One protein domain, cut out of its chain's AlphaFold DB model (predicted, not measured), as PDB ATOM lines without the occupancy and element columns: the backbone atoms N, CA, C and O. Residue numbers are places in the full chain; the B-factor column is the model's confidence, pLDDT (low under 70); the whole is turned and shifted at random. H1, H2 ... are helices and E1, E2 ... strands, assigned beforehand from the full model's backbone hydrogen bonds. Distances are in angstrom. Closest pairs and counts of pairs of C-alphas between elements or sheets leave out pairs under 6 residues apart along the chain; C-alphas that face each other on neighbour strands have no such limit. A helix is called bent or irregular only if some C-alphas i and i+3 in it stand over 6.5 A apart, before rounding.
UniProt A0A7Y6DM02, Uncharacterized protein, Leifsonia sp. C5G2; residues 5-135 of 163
ATOM      1  N   ASP A   5      24.888  93.700 108.299       77.62
ATOM      2  CA  ASP A   5      25.875  93.744 109.383       77.62
ATOM      3  C   ASP A   5      26.010  92.379 110.075       77.62
ATOM      4  O   ASP A   5      27.112  91.929 110.393       77.62
ATOM      5  N   GLU A   6      24.899  91.656 110.235       81.50
ATOM      6  CA  GLU A   6      24.893  90.290 110.770       81.50
ATOM      7  C   GLU A   6      25.602  89.321 109.809       81.50
ATOM      8  O   GLU A   6      26.417  88.496 110.229       81.50
ATOM      9  N   ALA A   7      25.351  89.440 108.503       81.75
ATOM     10  CA  ALA A   7      26.020  88.626 107.490       81.75
ATOM     11  C   ALA A   7      27.537  88.900 107.424       81.75
ATOM     12  O   ALA A   7      28.336  87.967 107.252       81.75
ATOM     13  N   LEU A   8      27.944  90.160 107.602       83.50
ATOM     14  CA  LEU A   8      29.346  90.556 107.673       83.50
ATOM     15  C   LEU A   8      30.019  89.999 108.936       83.50
ATOM     16  O   LEU A   8      31.071  89.363 108.833       83.50
ATOM     17  N   ALA A   9      29.387  90.142 110.102       85.44
ATOM     18  CA  ALA A   9      29.897  89.604 111.362       85.44
ATOM     19  C   ALA A   9      30.088  88.077 111.305       85.44
ATOM     20  O   ALA A   9      31.126  87.558 111.726       85.44
ATOM     21  N   VAL A  10      29.134  87.348 110.713       86.75
ATOM     22  CA  VAL A  10      29.244  85.893 110.502       86.75
ATOM     23  C   VAL A  10      30.418  85.559 109.583       86.75
ATOM     24  O   VAL A  10      31.213  84.667 109.886       86.75
ATOM     25  N   THR A  11      30.572  86.289 108.477       88.94
ATOM     26  CA  THR A  11      31.703  86.109 107.554       88.94
ATOM     27  C   THR A  11      33.043  86.330 108.252       88.94
ATOM     28  O   THR A  11      33.940  85.492 108.147       88.94
ATOM     29  N   GLN A  12      33.172  87.414 109.019       91.38
ATOM     30  CA  GLN A  12      34.381  87.725 109.779       91.38
ATOM     31  C   GLN A  12      34.714  86.647 110.810       91.38
ATOM     32  O   GLN A  12      35.877  86.257 110.942       91.38
ATOM     33  N   ALA A  13      33.709  86.144 111.527       91.44
ATOM     34  CA  ALA A  13      33.893  85.065 112.490       91.44
ATOM     35  C   ALA A  13      34.384  83.777 111.808       91.44
ATOM     36  O   ALA A  13      35.284  83.110 112.328       91.44
ATOM     37  N   ASN A  14      33.858  83.453 110.623       92.31
ATOM     38  CA  ASN A  14      34.291  82.293 109.843       92.31
ATOM     39  C   ASN A  14      35.747  82.427 109.374       92.31
ATOM     40  O   ASN A  14      36.527  81.486 109.522       92.31
ATOM     41  N   VAL A  15      36.134  83.602 108.867       93.56
ATOM     42  CA  VAL A  15      37.512  83.885 108.427       93.56
ATOM     43  C   VAL A  15      38.499  83.775 109.591       93.56
ATOM     44  O   VAL A  15      39.504  83.074 109.486       93.56
ATOM     45  N   GLN A  16      38.193  84.390 110.735       95.25
ATOM     46  CA  GLN A  16      39.051  84.301 111.922       95.25
ATOM     47  C   GLN A  16      39.129  82.878 112.484       95.25
ATOM     48  O   GLN A  16      40.177  82.469 112.981       95.25
ATOM     49  N   SER A  17      38.043  82.103 112.395       95.56
ATOM     50  CA  SER A  17      38.043  80.693 112.801       95.56
ATOM     51  C   SER A  17      38.946  79.851 111.900       95.56
ATOM     52  O   SER A  17      39.709  79.027 112.401       95.56
ATOM     53  N   TYR A  18      38.912  80.094 110.585       95.69
ATOM     54  CA  TYR A  18      39.833  79.467 109.639       95.69
ATOM     55  C   TYR A  18      41.293  79.819 109.960       95.69
ATOM     56  O   TYR A  18      42.113  78.915 110.107       95.69
ATOM     57  N   PHE A  19      41.611  81.105 110.155       97.06
ATOM     58  CA  PHE A  19      42.972  81.525 110.504       97.06
ATOM     59  C   PHE A  19      43.454  80.908 111.814       97.06
ATOM     60  O   PHE A  19      44.585  80.435 111.871       97.06
ATOM     61  N   ALA A  20      42.607  80.864 112.845       96.69
ATOM     62  CA  ALA A  20      42.959  80.252 114.121       96.69
ATOM     63  C   ALA A  20      43.265  78.753 113.973       96.69
ATOM     64  O   ALA A  20      44.263  78.286 114.516       96.69
ATOM     65  N   ALA A  21      42.461  78.017 113.200       96.69
ATOM     66  CA  ALA A  21      42.686  76.593 112.956       96.69
ATOM     67  C   ALA A  21      43.980  76.333 112.163       96.69
ATOM     68  O   ALA A  21      44.760  75.455 112.529       96.69
ATOM     69  N   SER A  22      44.243  77.112 111.107       96.62
ATOM     70  CA  SER A  22      45.499  77.023 110.349       96.62
ATOM     71  C   SER A  22      46.711  77.351 111.218       96.62
ATOM     72  O   SER A  22      47.726  76.664 111.148       96.62
ATOM     73  N   LEU A  23      46.593  78.369 112.069       95.81
ATOM     74  CA  LEU A  23      47.650  78.784 112.977       95.81
ATOM     75  C   LEU A  23      47.981  77.706 114.017       95.81
ATOM     76  O   LEU A  23      49.150  77.428 114.273       95.81
ATOM     77  N   GLU A  24      46.960  77.078 114.599       94.69
ATOM     78  CA  GLU A  24      47.136  75.966 115.540       94.69
ATOM     79  C   GLU A  24      47.811  74.763 114.881       94.69
ATOM     80  O   GLU A  24      48.689  74.159 115.497       94.69
ATOM     81  N   ALA A  25      47.471  74.458 113.625       96.00
ATOM     82  CA  ALA A  25      48.144  73.416 112.858       96.00
ATOM     83  C   ALA A  25      49.630  73.747 112.631       96.00
ATOM     84  O   ALA A  25      50.486  72.935 112.965       96.00
ATOM     85  N   LEU A  26      49.954  74.961 112.166       95.62
ATOM     86  CA  LEU A  26      51.345  75.392 111.949       95.62
ATOM     87  C   LEU A  26      52.187  75.329 113.232       95.62
ATOM     88  O   LEU A  26      53.351  74.927 113.196       95.62
ATOM     89  N   LEU A  27      51.610  75.718 114.371       92.75
ATOM     90  CA  LEU A  27      52.277  75.623 115.671       92.75
ATOM     91  C   LEU A  27      52.457  74.166 116.118       92.75
ATOM     92  O   LEU A  27      53.530  73.813 116.602       92.75
ATOM     93  N   GLY A  28      51.431  73.325 115.948       92.31
ATOM     94  CA  GLY A  28      51.477  71.903 116.296       92.31
ATOM     95  C   GLY A  28      52.489  71.112 115.467       92.31
ATOM     96  O   GLY A  28      53.202  70.270 116.012       92.31
ATOM     97  N   ASP A  29      52.605  71.444 114.181       94.00
ATOM     98  CA  ASP A  29      53.549  70.831 113.243       94.00
ATOM     99  C   ASP A  29      54.975  71.395 113.372       94.00
ATOM    100  O   ASP A  29      55.886  70.932 112.685       94.00
ATOM    101  N   ALA A  30      55.186  72.388 114.247       90.44
ATOM    102  CA  ALA A  30      56.446  73.120 114.384       90.44
ATOM    103  C   ALA A  30      56.959  73.659 113.031       90.44
ATOM    104  O   ALA A  30      58.139  73.532 112.695       90.44
ATOM    105  N   ALA A  31      56.049  74.256 112.257       93.06
ATOM    106  CA  ALA A  31      56.285  74.695 110.890       93.06
ATOM    107  C   ALA A  31      57.490  75.650 110.753       93.06
ATOM    108  O   ALA A  31      57.660  76.609 111.522       93.06
ATOM    109  N   ASP A  32      58.316  75.403 109.734       92.75
ATOM    110  CA  ASP A  32      59.483  76.221 109.404       92.75
ATOM    111  C   ASP A  32      59.099  77.543 108.722       92.75
ATOM    112  O   ASP A  32      57.944  77.775 108.389       92.75
ATOM    113  N   GLN A  33      60.068  78.444 108.532       92.31
ATOM    114  CA  GLN A  33      59.802  79.794 108.019       92.31
ATOM    115  C   GLN A  33      59.065  79.790 106.670       92.31
ATOM    116  O   GLN A  33      58.184  80.623 106.472       92.31
ATOM    117  N   ILE A  34      59.379  78.839 105.788       94.75
ATOM    118  CA  ILE A  34      58.797  78.756 104.445       94.75
ATOM    119  C   ILE A  34      57.301  78.461 104.542       94.75
ATOM    120  O   ILE A  34      56.506  79.127 103.887       94.75
ATOM    121  N   ALA A  35      56.893  77.535 105.407       95.50
ATOM    122  CA  ALA A  35      55.480  77.211 105.585       95.50
ATOM    123  C   ALA A  35      54.651  78.409 106.092       95.50
ATOM    124  O   ALA A  35      53.513  78.612 105.661       95.50
ATOM    125  N   TRP A  36      55.219  79.243 106.970       94.88
ATOM    126  CA  TRP A  36      54.564  80.486 107.391       94.88
ATOM    127  C   TRP A  36      54.487  81.491 106.237       94.88
ATOM    128  O   TRP A  36      53.416  82.061 106.021       94.88
ATOM    129  N   GLU A  37      55.584  81.655 105.485       93.75
ATOM    130  CA  GLU A  37      55.688  82.443 104.242       93.75
ATOM    131  C   GLU A  37      54.601  82.110 103.232       93.75
ATOM    132  O   GLU A  37      53.845  82.989 102.801       93.75
ATOM    133  N   GLU A  38      54.454  80.830 102.937       95.00
ATOM    134  CA  GLU A  38      53.443  80.318 102.030       95.00
ATOM    135  C   GLU A  38      52.027  80.528 102.569       95.00
ATOM    136  O   GLU A  38      51.134  80.884 101.799       95.00
ATOM    137  N   TRP A  39      51.802  80.386 103.879       95.06
ATOM    138  CA  TRP A  39      50.485  80.616 104.468       95.06
ATOM    139  C   TRP A  39      50.032  82.072 104.311       95.06
ATOM    140  O   TRP A  39      48.963  82.312 103.746       95.06
ATOM    141  N   VAL A  40      50.844  83.054 104.720       93.75
ATOM    142  CA  VAL A  40      50.482  84.478 104.568       93.75
ATOM    143  C   VAL A  40      50.314  84.840 103.091       93.75
ATOM    144  O   VAL A  40      49.356  85.525 102.725       93.75
ATOM    145  N   ALA A  41      51.202  84.340 102.223       92.75
ATOM    146  CA  ALA A  41      51.085  84.531 100.783       92.75
ATOM    147  C   ALA A  41      49.775  83.942 100.234       92.75
ATOM    148  O   ALA A  41      49.095  84.601  99.449       92.75
ATOM    149  N   SER A  42      49.375  82.747 100.675       93.31
ATOM    150  CA  SER A  42      48.138  82.097 100.230       93.31
ATOM    151  C   SER A  42      46.892  82.909 100.589       93.31
ATOM    152  O   SER A  42      46.010  83.079  99.747       93.31
ATOM    153  N   VAL A  43      46.849  83.489 101.796       92.38
ATOM    154  CA  VAL A  43      45.743  84.353 102.236       92.38
ATOM    155  C   VAL A  43      45.662  85.604 101.365       92.38
ATOM    156  O   VAL A  43      44.570  86.004 100.960       92.38
ATOM    157  N   ARG A  44      46.812  86.201 101.035       89.88
ATOM    158  CA  ARG A  44      46.886  87.365 100.147       89.88
ATOM    159  C   ARG A  44      46.437  87.041  98.724       89.88
ATOM    160  O   ARG A  44      45.633  87.774  98.156       89.88
ATOM    161  N   PHE A  45      46.958  85.967  98.133       88.56
ATOM    162  CA  PHE A  45      46.698  85.628  96.731       88.56
ATOM    163  C   PHE A  45      45.294  85.070  96.483       88.56
ATOM    164  O   PHE A  45      44.831  85.107  95.345       88.56
ATOM    165  N   ALA A  46      44.598  84.595  97.521       88.94
ATOM    166  CA  ALA A  46      43.203  84.180  97.401       88.94
ATOM    167  C   ALA A  46      42.285  85.336  96.959       88.94
ATOM    168  O   ALA A  46      41.349  85.115  96.192       88.94
ATOM    169  N   SER A  47      42.552  86.561  97.428       84.88
ATOM    170  CA  SER A  47      41.873  87.787  96.997       84.88
ATOM    171  C   SER A  47      42.658  89.013  97.464       84.88
ATOM    172  O   SER A  47      42.683  89.322  98.657       84.88
ATOM    173  N   GLU A  48      43.267  89.741  96.525       85.62
ATOM    174  CA  GLU A  48      44.040  90.948  96.840       85.62
ATOM    175  C   GLU A  48      43.146  92.086  97.363       85.62
ATOM    176  O   GLU A  48      43.530  92.817  98.272       85.62
ATOM    177  N   GLU A  49      41.914  92.202  96.871       86.50
ATOM    178  CA  GLU A  49      40.957  93.186  97.385       86.50
ATOM    179  C   GLU A  49      40.605  92.902  98.854       86.50
ATOM    180  O   GLU A  49      40.689  93.782  99.712       86.50
ATOM    181  N   THR A  50      40.257  91.652  99.167       87.94
ATOM    182  CA  THR A  50      39.912  91.248 100.538       87.94
ATOM    183  C   THR A  50      41.126  91.332 101.457       87.94
ATOM    184  O   THR A  50      40.981  91.670 102.630       87.94
ATOM    185  N   TRP A  51      42.329  91.072 100.933       90.94
ATOM    186  CA  TRP A  51      43.587  91.284 101.642       90.94
ATOM    187  C   TRP A  51      43.691  92.695 102.214       90.94
ATOM    188  O   TRP A  51      43.852  92.842 103.426       90.94
ATOM    189  N   PHE A  52      43.547  93.710 101.359       86.81
ATOM    190  CA  PHE A  52      43.644  95.106 101.777       86.81
ATOM    191  C   PHE A  52      42.485  95.543 102.663       86.81
ATOM    192  O   PHE A  52      42.702  96.264 103.632       86.81
ATOM    193  N   ARG A  53      41.263  95.104 102.345       84.31
ATOM    194  CA  ARG A  53      40.065  95.559 103.056       84.31
ATOM    195  C   ARG A  53      39.940  94.981 104.456       84.31
ATOM    196  O   ARG A  53      39.530  95.704 105.353       84.31
ATOM    197  N   CYS A  54      40.243  93.695 104.650       90.19
ATOM    198  CA  CYS A  54      39.985  93.062 105.943       90.19
ATOM    199  C   CYS A  54      40.901  91.897 106.316       90.19
ATOM    200  O   CYS A  54      41.273  91.790 107.484       90.19
ATOM    201  N   ASN A  55      41.300  91.031 105.382       93.94
ATOM    202  CA  ASN A  55      42.008  89.796 105.731       93.94
ATOM    203  C   ASN A  55      43.361  90.061 106.393       93.94
ATOM    204  O   ASN A  55      43.702  89.341 107.327       93.94
ATOM    205  N   ALA A  56      44.111  91.082 105.964       94.81
ATOM    206  CA  ALA A  56      45.396  91.392 106.584       94.81
ATOM    207  C   ALA A  56      45.231  91.798 108.062       94.81
ATOM    208  O   ALA A  56      45.926  91.263 108.926       94.81
ATOM    209  N   PHE A  57      44.250  92.656 108.366       95.62
ATOM    210  CA  PHE A  57      43.927  93.037 109.744       95.62
ATOM    211  C   PHE A  57      43.374  91.860 110.557       95.62
ATOM    212  O   PHE A  57      43.844  91.602 111.659       95.62
ATOM    213  N   LEU A  58      42.406  91.108 110.023       96.06
ATOM    214  CA  LEU A  58      41.812  89.959 110.720       96.06
ATOM    215  C   LEU A  58      42.860  88.881 111.029       96.06
ATOM    216  O   LEU A  58      42.804  88.233 112.081       96.06
ATOM    217  N   LEU A  59      43.835  88.700 110.137       96.94
ATOM    218  CA  LEU A  59      44.983  87.831 110.354       96.94
ATOM    219  C   LEU A  59      45.905  88.384 111.448       96.94
ATOM    220  O   LEU A  59      46.267  87.637 112.356       96.94
ATOM    221  N   ALA A  60      46.228  89.681 111.411       96.81
ATOM    222  CA  ALA A  60      47.024  90.342 112.444       96.81
ATOM    223  C   ALA A  60      46.358  90.231 113.823       96.81
ATOM    224  O   ALA A  60      46.991  89.787 114.777       96.81
ATOM    225  N   HIS A  61      45.060  90.520 113.924       97.56
ATOM    226  CA  HIS A  61      44.278  90.317 115.141       97.56
ATOM    227  C   HIS A  61      44.362  88.861 115.620       97.56
ATOM    228  O   HIS A  61      44.646  88.600 116.788       97.56
ATOM    229  N   THR A  62      44.192  87.890 114.714       97.50
ATOM    230  CA  THR A  62      44.292  86.462 115.054       97.50
ATOM    231  C   THR A  62      45.667  86.110 115.624       97.50
ATOM    232  O   THR A  62      45.738  85.478 116.676       97.50
ATOM    233  N   LEU A  63      46.757  86.568 115.006       96.69
ATOM    234  CA  LEU A  63      48.114  86.398 115.538       96.69
ATOM    235  C   LEU A  63      48.277  87.088 116.900       96.69
ATOM    236  O   LEU A  63      48.812  86.495 117.839       96.69
ATOM    237  N   GLY A  64      47.750  88.306 117.039       96.06
ATOM    238  CA  GLY A  64      47.755  89.087 118.273       96.06
ATOM    239  C   GLY A  64      47.079  88.359 119.433       96.06
ATOM    240  O   GLY A  64      47.623  88.319 120.533       96.06
ATOM    241  N   ARG A  65      45.953  87.676 119.189       96.19
ATOM    242  CA  ARG A  65      45.256  86.862 120.203       96.19
ATOM    243  C   ARG A  65      46.128  85.725 120.732       96.19
ATOM    244  O   ARG A  65      46.061  85.400 121.917       96.19
ATOM    245  N   PHE A  66      46.923  85.098 119.867       95.44
ATOM    246  CA  PHE A  66      47.846  84.034 120.267       95.44
ATOM    247  C   PHE A  66      49.065  84.603 120.997       95.44
ATOM    248  O   PHE A  66      49.468  84.068 122.031       95.44
ATOM    249  N   LEU A  67      49.604  85.726 120.526       94.19
ATOM    250  CA  LEU A  67      50.716  86.428 121.167       94.19
ATOM    251  C   LEU A  67      50.360  86.983 122.551       94.19
ATOM    252  O   LEU A  67      51.159  86.851 123.474       94.19
ATOM    253  N   ALA A  68      49.143  87.499 122.744       93.88
ATOM    254  CA  ALA A  68      48.624  87.945 124.043       93.88
ATOM    255  C   ALA A  68      48.594  86.817 125.093       93.88
ATOM    256  O   ALA A  68      48.506  87.058 126.297       93.88
ATOM    257  N   ARG A  69      48.663  85.565 124.635       90.50
ATOM    258  CA  ARG A  69      48.700  84.346 125.444       90.50
ATOM    259  C   ARG A  69      50.057  83.666 125.415       90.50
ATOM    260  O   ARG A  69      50.131  82.483 125.730       90.50
ATOM    261  N   SER A  70      51.109  84.386 125.045       89.19
ATOM    262  CA  SER A  70      52.432  83.803 124.889       89.19
ATOM    263  C   SER A  70      53.518  84.689 125.488       89.19
ATOM    264  O   SER A  70      53.591  85.894 125.244       89.19
ATOM    265  N   ALA A  71      54.406  84.072 126.260       85.12
ATOM    266  CA  ALA A  71      55.618  84.717 126.739       85.12
ATOM    267  C   ALA A  71      56.707  84.666 125.654       85.12
ATOM    268  O   ALA A  71      56.744  83.704 124.882       85.12
ATOM    269  N   PRO A  72      57.618  85.651 125.591       82.75
ATOM    270  CA  PRO A  72      58.837  85.525 124.794       82.75
ATOM    271  C   PRO A  72      59.568  84.218 125.145       82.75
ATOM    272  O   PRO A  72      59.690  83.876 126.324       82.75
ATOM    273  N   GLY A  73      60.026  83.451 124.151       74.25
ATOM    274  CA  GLY A  73      60.762  82.209 124.423       74.25
ATOM    275  C   GLY A  73      62.198  82.432 124.879       74.25
ATOM    276  O   GLY A  73      62.776  81.515 125.471       74.25
ATOM    277  N   GLU A  74      62.724  83.639 124.663       73.31
ATOM    278  CA  GLU A  74      64.007  84.122 125.166       73.31
ATOM    279  C   GLU A  74      63.824  85.509 125.817       73.31
ATOM    280  O   GLU A  74      63.080  86.327 125.274       73.31
ATOM    281  N   PRO A  75      64.480  85.794 126.962       58.31
ATOM    282  CA  PRO A  75      64.350  87.075 127.669       58.31
ATOM    283  C   PRO A  75      64.804  88.294 126.855       58.31
ATOM    284  O   PRO A  75      64.290  89.385 127.074       58.31
ATOM    285  N   ASP A  76      65.740  88.084 125.924       61.00
ATOM    286  CA  ASP A  76      66.359  89.128 125.099       61.00
ATOM    287  C   ASP A  76      65.861  89.107 123.643       61.00
ATOM    288  O   ASP A  76      66.420  89.791 122.785       61.00
ATOM    289  N   ALA A  77      64.823  88.317 123.337       57.69
ATOM    290  CA  ALA A  77      64.210  88.358 122.016       57.69
ATOM    291  C   ALA A  77      63.569  89.742 121.821       57.69
ATOM    292  O   ALA A  77      62.674  90.100 122.594       57.69
ATOM    293  N   PRO A  78      63.995  90.530 120.819       55.41
ATOM    294  CA  PRO A  78      63.428  91.849 120.600       55.41
ATOM    295  C   PRO A  78      61.944  91.703 120.261       55.41
ATOM    296  O   PRO A  78      61.582  91.086 119.258       55.41
ATOM    297  N   ARG A  79      61.082  92.269 121.109       64.81
ATOM    298  CA  ARG A  79      59.724  92.630 120.712       64.81
ATOM    299  C   ARG A  79      59.741  94.098 120.315       64.81
ATOM    300  O   ARG A  79      60.302  94.932 121.015       64.81
ATOM    301  N   ASP A  80      59.217  94.357 119.127       82.38
ATOM    302  CA  ASP A  80      59.042  95.697 118.579       82.38
ATOM    303  C   ASP A  80      57.996  96.458 119.418       82.38
ATOM    304  O   ASP A  80      56.958  95.886 119.758       82.38
ATOM    305  N   ASP A  81      58.244  97.731 119.743       88.25
ATOM    306  CA  ASP A  81      57.320  98.589 120.503       88.25
ATOM    307  C   ASP A  81      55.925  98.619 119.858       88.25
ATOM    308  O   ASP A  81      54.901  98.623 120.550       88.25
ATOM    309  N   TRP A  82      55.869  98.598 118.520       91.88
ATOM    310  CA  TRP A  82      54.604  98.514 117.794       91.88
ATOM    311  C   TRP A  82      53.890  97.184 118.048       91.88
ATOM    312  O   TRP A  82      52.679  97.163 118.282       91.88
ATOM    313  N   LEU A  83      54.634  96.073 118.024       92.19
ATOM    314  CA  LEU A  83      54.090  94.737 118.249       92.19
ATOM    315  C   LEU A  83      53.502  94.629 119.656       92.19
ATOM    316  O   LEU A  83      52.380  94.146 119.811       92.19
ATOM    317  N   ASP A  84      54.231  95.096 120.668       91.81
ATOM    318  CA  ASP A  84      53.766  95.071 122.055       91.81
ATOM    319  C   ASP A  84      52.532  95.961 122.256       91.81
ATOM    320  O   ASP A  84      51.576  95.542 122.914       91.81
ATOM    321  N   ALA A  85      52.493  97.144 121.634       94.31
ATOM    322  CA  ALA A  85      51.319  98.010 121.662       94.31
ATOM    323  C   ALA A  85      50.101  97.351 120.991       94.31
ATOM    324  O   ALA A  85      49.007  97.353 121.561       94.31
ATOM    325  N   PHE A  86      50.282  96.752 119.807       95.62
ATOM    326  CA  PHE A  86      49.203  96.087 119.074       95.62
ATOM    327  C   PHE A  86      48.663  94.878 119.846       95.62
ATOM    328  O   PHE A  86      47.455  94.743 120.036       95.62
ATOM    329  N   VAL A  87      49.548  94.024 120.366       95.00
ATOM    330  CA  VAL A  87      49.164  92.870 121.194       95.00
ATOM    331  C   VAL A  87      48.483  93.323 122.488       95.00
ATOM    332  O   VAL A  87      47.513  92.695 122.915       95.00
ATOM    333  N   GLY A  88      48.939  94.424 123.094       95.12
ATOM    334  CA  GLY A  88      48.293  95.038 124.253       95.12
ATOM    335  C   GLY A  88      46.863  95.499 123.959       95.12
ATOM    336  O   GLY A  88      45.958  95.208 124.744       95.12
ATOM    337  N   ALA A  89      46.636  96.137 122.806       96.00
ATOM    338  CA  ALA A  89      45.301  96.530 122.359       96.00
ATOM    339  C   ALA A  89      44.383  95.305 122.197       96.00
ATOM    340  O   ALA A  89      43.330  95.258 122.837       96.00
ATOM    341  N   VAL A  90      44.843  94.263 121.487       96.75
ATOM    342  CA  VAL A  90      44.110  92.990 121.313       96.75
ATOM    343  C   VAL A  90      43.787  92.324 122.653       96.75
ATOM    344  O   VAL A  90      42.677  91.837 122.867       96.75
ATOM    345  N   ALA A  91      44.744  92.294 123.584       94.88
ATOM    346  CA  ALA A  91      44.542  91.703 124.906       94.88
ATOM    347  C   ALA A  91      43.482  92.453 125.729       94.88
ATOM    348  O   ALA A  91      42.773  91.837 126.524       94.88
ATOM    349  N   SER A  92      43.385  93.771 125.536       94.56
ATOM    350  CA  SER A  92      42.421  94.639 126.218       94.56
ATOM    351  C   SER A  92      41.043  94.690 125.546       94.56
ATOM    352  O   SER A  92      40.079  95.114 126.181       94.56
ATOM    353  N   GLY A  93      40.941  94.237 124.291       93.75
ATOM    354  CA  GLY A  93      39.731  94.340 123.474       93.75
ATOM    355  C   GLY A  93      39.430  95.764 122.991       93.75
ATOM    356  O   GLY A  93      38.275  96.073 122.699       93.75
ATOM    357  N   ASP A  94      40.433  96.646 122.935       94.69
ATOM    358  CA  ASP A  94      40.288  98.009 122.413       94.69
ATOM    359  C   ASP A  94      40.364  98.014 120.880       94.69
ATOM    360  O   ASP A  94      41.402  98.294 120.273       94.69
ATOM    361  N   ALA A  95      39.224  97.726 120.247       91.44
ATOM    362  CA  ALA A  95      39.110  97.632 118.795       91.44
ATOM    363  C   ALA A  95      39.568  98.903 118.058       91.44
ATOM    364  O   ALA A  95      40.136  98.831 116.966       91.44
ATOM    365  N   ARG A  96      39.358 100.085 118.654       90.69
ATOM    366  CA  ARG A  96      39.787 101.353 118.055       90.69
ATOM    367  C   ARG A  96      41.306 101.471 118.073       90.69
ATOM    368  O   ARG A  96      41.884 101.880 117.067       90.69
ATOM    369  N   ALA A  97      41.943 101.145 119.195       93.38
ATOM    370  CA  ALA A  97      43.397 101.158 119.292       93.38
ATOM    371  C   ALA A  97      44.032 100.146 118.329       93.38
ATOM    372  O   ALA A  97      44.998 100.494 117.655       93.38
ATOM    373  N   GLU A  98      43.456  98.946 118.196       93.75
ATOM    374  CA  GLU A  98      43.914  97.937 117.232       93.75
ATOM    375  C   GLU A  98      43.934  98.482 115.797       93.75
ATOM    376  O   GLU A  98      44.956  98.390 115.115       93.75
ATOM    377  N   LEU A  99      42.838  99.102 115.345       91.44
ATOM    378  CA  LEU A  99      42.735  99.661 113.992       91.44
ATOM    379  C   LEU A  99      43.716 100.822 113.759       91.44
ATOM    380  O   LEU A  99      44.357 100.887 112.710       91.44
ATOM    381  N   VAL A 100      43.871 101.721 114.739       90.88
ATOM    382  CA  VAL A 100      44.825 102.843 114.657       90.88
ATOM    383  C   VAL A 100      46.264 102.335 114.585       90.88
ATOM    384  O   VAL A 100      47.037 102.789 113.741       90.88
ATOM    385  N   LEU A 101      46.623 101.373 115.437       92.06
ATOM    386  CA  LEU A 101      47.959 100.785 115.450       92.06
ATOM    387  C   LEU A 101      48.242 100.039 114.146       92.06
ATOM    388  O   LEU A 101      49.321 100.214 113.580       92.06
ATOM    389  N   TRP A 102      47.275  99.282 113.622       92.12
ATOM    390  CA  TRP A 102      47.408  98.595 112.337       92.12
ATOM    391  C   TRP A 102      47.648  99.555 111.170       92.12
ATOM    392  O   TRP A 102      48.547  99.329 110.362       92.12
ATOM    393  N   ALA A 103      46.910 100.667 111.108       87.88
ATOM    394  CA  ALA A 103      47.129 101.701 110.097       87.88
ATOM    395  C   ALA A 103      48.534 102.335 110.189       87.88
ATOM    396  O   ALA A 103      49.058 102.833 109.195       87.88
ATOM    397  N   SER A 104      49.159 102.284 111.370       84.88
ATOM    398  CA  SER A 104      50.530 102.745 111.618       84.88
ATOM    399  C   SER A 104      51.600 101.645 111.532       84.88
ATOM    400  O   SER A 104      52.712 101.858 112.011       84.88
ATOM    401  N   ALA A 105      51.281 100.477 110.956       83.81
ATOM    402  CA  ALA A 105      52.195  99.337 110.867       83.81
ATOM    403  C   ALA A 105      53.599  99.742 110.355       83.81
ATOM    404  O   ALA A 105      53.709 100.403 109.312       83.81
ATOM    405  N   PRO A 106      54.675  99.359 111.072       76.06
ATOM    406  CA  PRO A 106      56.014  99.865 110.825       76.06
ATOM    407  C   PRO A 106      56.609  99.275 109.546       76.06
ATOM    408  O   PRO A 106      56.368  98.125 109.178       76.06
ATOM    409  N   VAL A 107      57.436 100.071 108.872       73.19
ATOM    410  CA  VAL A 107      58.307  99.608 107.792       73.19
ATOM    411  C   VAL A 107      59.540 100.503 107.722       73.19
ATOM    412  O   VAL A 107      59.432 101.728 107.760       73.19
ATOM    413  N   ASP A 108      60.711  99.899 107.536       66.06
ATOM    414  CA  ASP A 108      61.990 100.618 107.403       66.06
ATOM    415  C   ASP A 108      62.110 101.422 106.091       66.06
ATOM    416  O   ASP A 108      63.146 102.019 105.795       66.06
ATOM    417  N   ASN A 109      61.052 101.447 105.275       69.00
ATOM    418  CA  ASN A 109      61.009 102.116 103.986       69.00
ATOM    419  C   ASN A 109      59.774 103.034 103.863       69.00
ATOM    420  O   ASN A 109      58.669 102.536 103.638       69.00
ATOM    421  N   PRO A 110      59.941 104.369 103.894       68.62
ATOM    422  CA  PRO A 110      58.825 105.315 103.848       68.62
ATOM    423  C   PRO A 110      58.051 105.317 102.517       68.62
ATOM    424  O   PRO A 110      56.949 105.857 102.472       68.62
ATOM    425  N   VAL A 111      58.592 104.724 101.442       76.69
ATOM    426  CA  VAL A 111      57.893 104.588 100.147       76.69
ATOM    427  C   VAL A 111      57.245 103.216  99.943       76.69
ATOM    428  O   VAL A 111      56.711 102.942  98.867       76.69
ATOM    429  N   ALA A 112      57.298 102.328 100.939       82.50
ATOM    430  CA  ALA A 112      56.619 101.044 100.858       82.50
ATOM    431  C   ALA A 112      55.099 101.242 100.803       82.50
ATOM    432  O   ALA A 112      54.525 102.009 101.575       82.50
ATOM    433  N   ASN A 113      54.450 100.531  99.882       86.12
ATOM    434  CA  ASN A 113      52.995 100.499  99.817       86.12
ATOM    435  C   ASN A 113      52.409  99.679 100.979       86.12
ATOM    436  O   ASN A 113      53.117  98.936 101.667       86.12
ATOM    437  N   ASP A 114      51.095  99.778 101.166       84.94
ATOM    438  CA  ASP A 114      50.397  99.126 102.278       84.94
ATOM    439  C   ASP A 114      50.535  97.608 102.246       84.94
ATOM    440  O   ASP A 114      50.638  96.975 103.289       84.94
ATOM    441  N   SER A 115      50.655  97.006 101.060       86.19
ATOM    442  CA  SER A 115      50.875  95.564 100.970       86.19
ATOM    443  C   SER A 115      52.200  95.163 101.594       86.19
ATOM    444  O   SER A 115      52.250  94.164 102.304       86.19
ATOM    445  N   VAL A 116      53.272  95.898 101.294       86.69
ATOM    446  CA  VAL A 116      54.600  95.620 101.845       86.69
ATOM    447  C   VAL A 116      54.590  95.861 103.352       86.69
ATOM    448  O   VAL A 116      55.109  95.024 104.086       86.69
ATOM    449  N   ARG A 117      53.939  96.939 103.815       87.50
ATOM    450  CA  ARG A 117      53.759  97.237 105.246       87.50
ATOM    451  C   ARG A 117      53.043  96.108 105.981       87.50
ATOM    452  O   ARG A 117      53.579  95.557 106.937       87.50
ATOM    453  N   PHE A 118      51.867  95.713 105.499       91.00
ATOM    454  CA  PHE A 118      51.054  94.674 106.124       91.00
ATOM    455  C   PHE A 118      51.757  93.320 106.119       91.00
ATOM    456  O   PHE A 118      51.768  92.633 107.137       91.00
ATOM    457  N   SER A 119      52.398  92.944 105.009       90.62
ATOM    458  CA  SER A 119      53.180  91.707 104.956       90.62
ATOM    459  C   SER A 119      54.364  91.732 105.928       90.62
ATOM    460  O   SER A 119      54.590  90.738 106.608       90.62
ATOM    461  N   ALA A 120      55.093  92.847 106.042       89.50
ATOM    462  CA  ALA A 120      56.209  92.973 106.981       89.50
ATOM    463  C   ALA A 120      55.752  92.890 108.449       89.50
ATOM    464  O   ALA A 120      56.349  92.157 109.238       89.50
ATOM    465  N   ALA A 121      54.659  93.570 108.802       91.88
ATOM    466  CA  ALA A 121      54.079  93.499 110.140       91.88
ATOM    467  C   ALA A 121      53.646  92.068 110.493       91.88
ATOM    468  O   ALA A 121      54.017  91.547 111.546       91.88
ATOM    469  N   LEU A 122      52.949  91.386 109.579       94.38
ATOM    470  CA  LEU A 122      52.568  89.982 109.755       94.38
ATOM    471  C   LEU A 122      53.794  89.068 109.893       94.38
ATOM    472  O   LEU A 122      53.766  88.152 110.714       94.38
ATOM    473  N   TRP A 123      54.892  89.340 109.178       91.56
ATOM    474  CA  TRP A 123      56.144  88.601 109.364       91.56
ATOM    475  C   TRP A 123      56.743  88.760 110.752       91.56
ATOM    476  O   TRP A 123      57.157  87.765 111.358       91.56
ATOM    477  N   SER A 124      56.755  89.986 111.270       90.31
ATOM    478  CA  SER A 124      57.201  90.266 112.635       90.31
ATOM    479  C   SER A 124      56.357  89.490 113.655       90.31
ATOM    480  O   SER A 124      56.894  88.769 114.498       90.31
ATOM    481  N   MET A 125      55.029  89.511 113.497       93.81
ATOM    482  CA  MET A 125      54.099  88.778 114.362       93.81
ATOM    483  C   MET A 125      54.294  87.255 114.301       93.81
ATOM    484  O   MET A 125      54.379  86.605 115.345       93.81
ATOM    485  N   CYS A 126      54.405  86.672 113.103       94.00
ATOM    486  CA  CYS A 126      54.655  85.237 112.925       94.00
ATOM    487  C   CYS A 126      55.988  84.814 113.560       94.00
ATOM    488  O   CYS A 126      56.063  83.784 114.233       94.00
ATOM    489  N   THR A 127      57.036  85.624 113.392       91.44
ATOM    490  CA  THR A 127      58.359  85.373 113.985       91.44
ATOM    491  C   THR A 127      58.303  85.404 115.508       91.44
ATOM    492  O   THR A 127      58.800  84.483 116.168       91.44
ATOM    493  N   ALA A 128      57.652  86.419 116.076       91.31
ATOM    494  CA  ALA A 128      57.460  86.530 117.515       91.31
ATOM    495  C   ALA A 128      56.665  85.343 118.071       91.31
ATOM    496  O   ALA A 128      56.997  84.817 119.130       91.31
ATOM    497  N   LEU A 129      55.641  84.877 117.350       92.44
ATOM    498  CA  LEU A 129      54.794  83.786 117.814       92.44
ATOM    499  C   LEU A 129      55.520  82.435 117.772       92.44
ATOM    500  O   LEU A 129      55.492  81.704 118.760       92.44
ATOM    501  N   ARG A 130      56.239  82.134 116.685       90.19
ATOM    502  CA  ARG A 130      57.075  80.922 116.546       90.19
ATOM    503  C   ARG A 130      58.106  80.764 117.659       90.19
ATOM    504  O   ARG A 130      58.432  79.649 118.050       90.19
ATOM    505  N   THR A 131      58.654  81.881 118.123       88.75
ATOM    506  CA  THR A 131      59.680  81.908 119.173       88.75
ATOM    507  C   THR A 131      59.084  82.044 120.569       88.75
ATOM    508  O   THR A 131      59.823  82.046 121.545       88.75
ATOM    509  N   SER A 132      57.762  82.160 120.697       89.50
ATOM    510  CA  SER A 132      57.086  82.335 121.979       89.50
ATOM    511  C   SER A 132      56.706  81.003 122.631       89.50
ATOM    512  O   SER A 132      56.670  79.952 121.993       89.50
ATOM    513  N   ARG A 133      56.416  81.044 123.933       88.38
ATOM    514  CA  ARG A 133      55.893  79.906 124.696       88.38
ATOM    515  C   ARG A 133      54.465  80.207 125.148       88.38
ATOM    516  O   ARG A 133      54.248  81.285 125.707       88.38
ATOM    517  N   PRO A 134      53.507  79.284 124.962       88.00
ATOM    518  CA  PRO A 134      52.126  79.508 125.371       88.00
ATOM    519  C   PRO A 134      51.998  79.620 126.899       88.00
ATOM    520  O   PRO A 134      52.744  78.990 127.649       88.00
ATOM    521  N   LEU A 135      51.030  80.417 127.351       87.44
ATOM    522  CA  LEU A 135      50.663  80.628 128.753       87.44
ATOM    523  C   LEU A 135      49.252  80.101 129.042       87.44
ATOM    524  O   LEU A 135      48.344  80.249 128.218       87.44
TER     525      LEU A 135
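What this domain is: This is residues 5 to 135 of the 163 residues of an uncharacterized protein of Leifsonia sp. C5G2 (UniProt A0A7Y6DM02). The kinked helix H3 runs through the middle of a body of helices: H2 and H6 join it in a three-helix bundle, H1 crosses it on another side, and the helical hairpin H4-H5 also packs on it. A small strand pair, E1 and E2, sits by the ends of H3 and H6, and residues 5 to 11 of H1 stick out. The printed part has 131 residues, with six named helices and two antiparallel strands in the order H1 H2 H3 E1 H4 H5 H6 E2; the class is mostly helix. It is compact, with a radius of gyration of the C-alphas of 14.2 A and spans of 42 by 35 by 31 A.

Where its parts are: H1, residues 5 to 28, begins at C-alpha 5 (25.875, 93.744, 109.383) and is 34.4 A long. H2 is residues 33 to 46, 20.2 A. H3, residues 48 to 67, 25.6 A, is irregular, with C-alphas 53 and 56 7.6 A apart and a kink of 54 degrees near residue 55. E1 is residues 70 to 72, H4 81 to 92, H5 95 to 103. H6, residues 114 to 130, is 24.1 A; E2, residues 132 to 134, ends at C-alpha 134 (52.126, 79.508, 125.371).

How they stand to each other: H1, with residues 12 to 20 alone, touches the hub H3 at a steep tilt of 56 degrees, closest at the C-alphas of Gln 16 and Leu 58, 6.4 A. H3 touches H6 at a shallow tilt of 24 degrees, the same way, closest at the C-alphas of Leu 67 and Leu 129, 5.9 A. H4 touches H3, about perpendicular at 79 degrees; the closest C-alphas, of Gly 64 and Val 87, are 5.0 A apart. N 71 and O 133 of E1 and E2 are within hydrogen-bond range at 2.8 A. Every O i to N i+4 pair is within range in H1, H2, H4, H5 and H6, and 13 of 16 in H3.

The domain as a whole: The farthest C-alphas, of Ala 7 and Asp 76, are 44.0 A apart. The printed part has no cut, and no link is long. Residues 75 to 79 and 108 to 110 have pLDDT under 70.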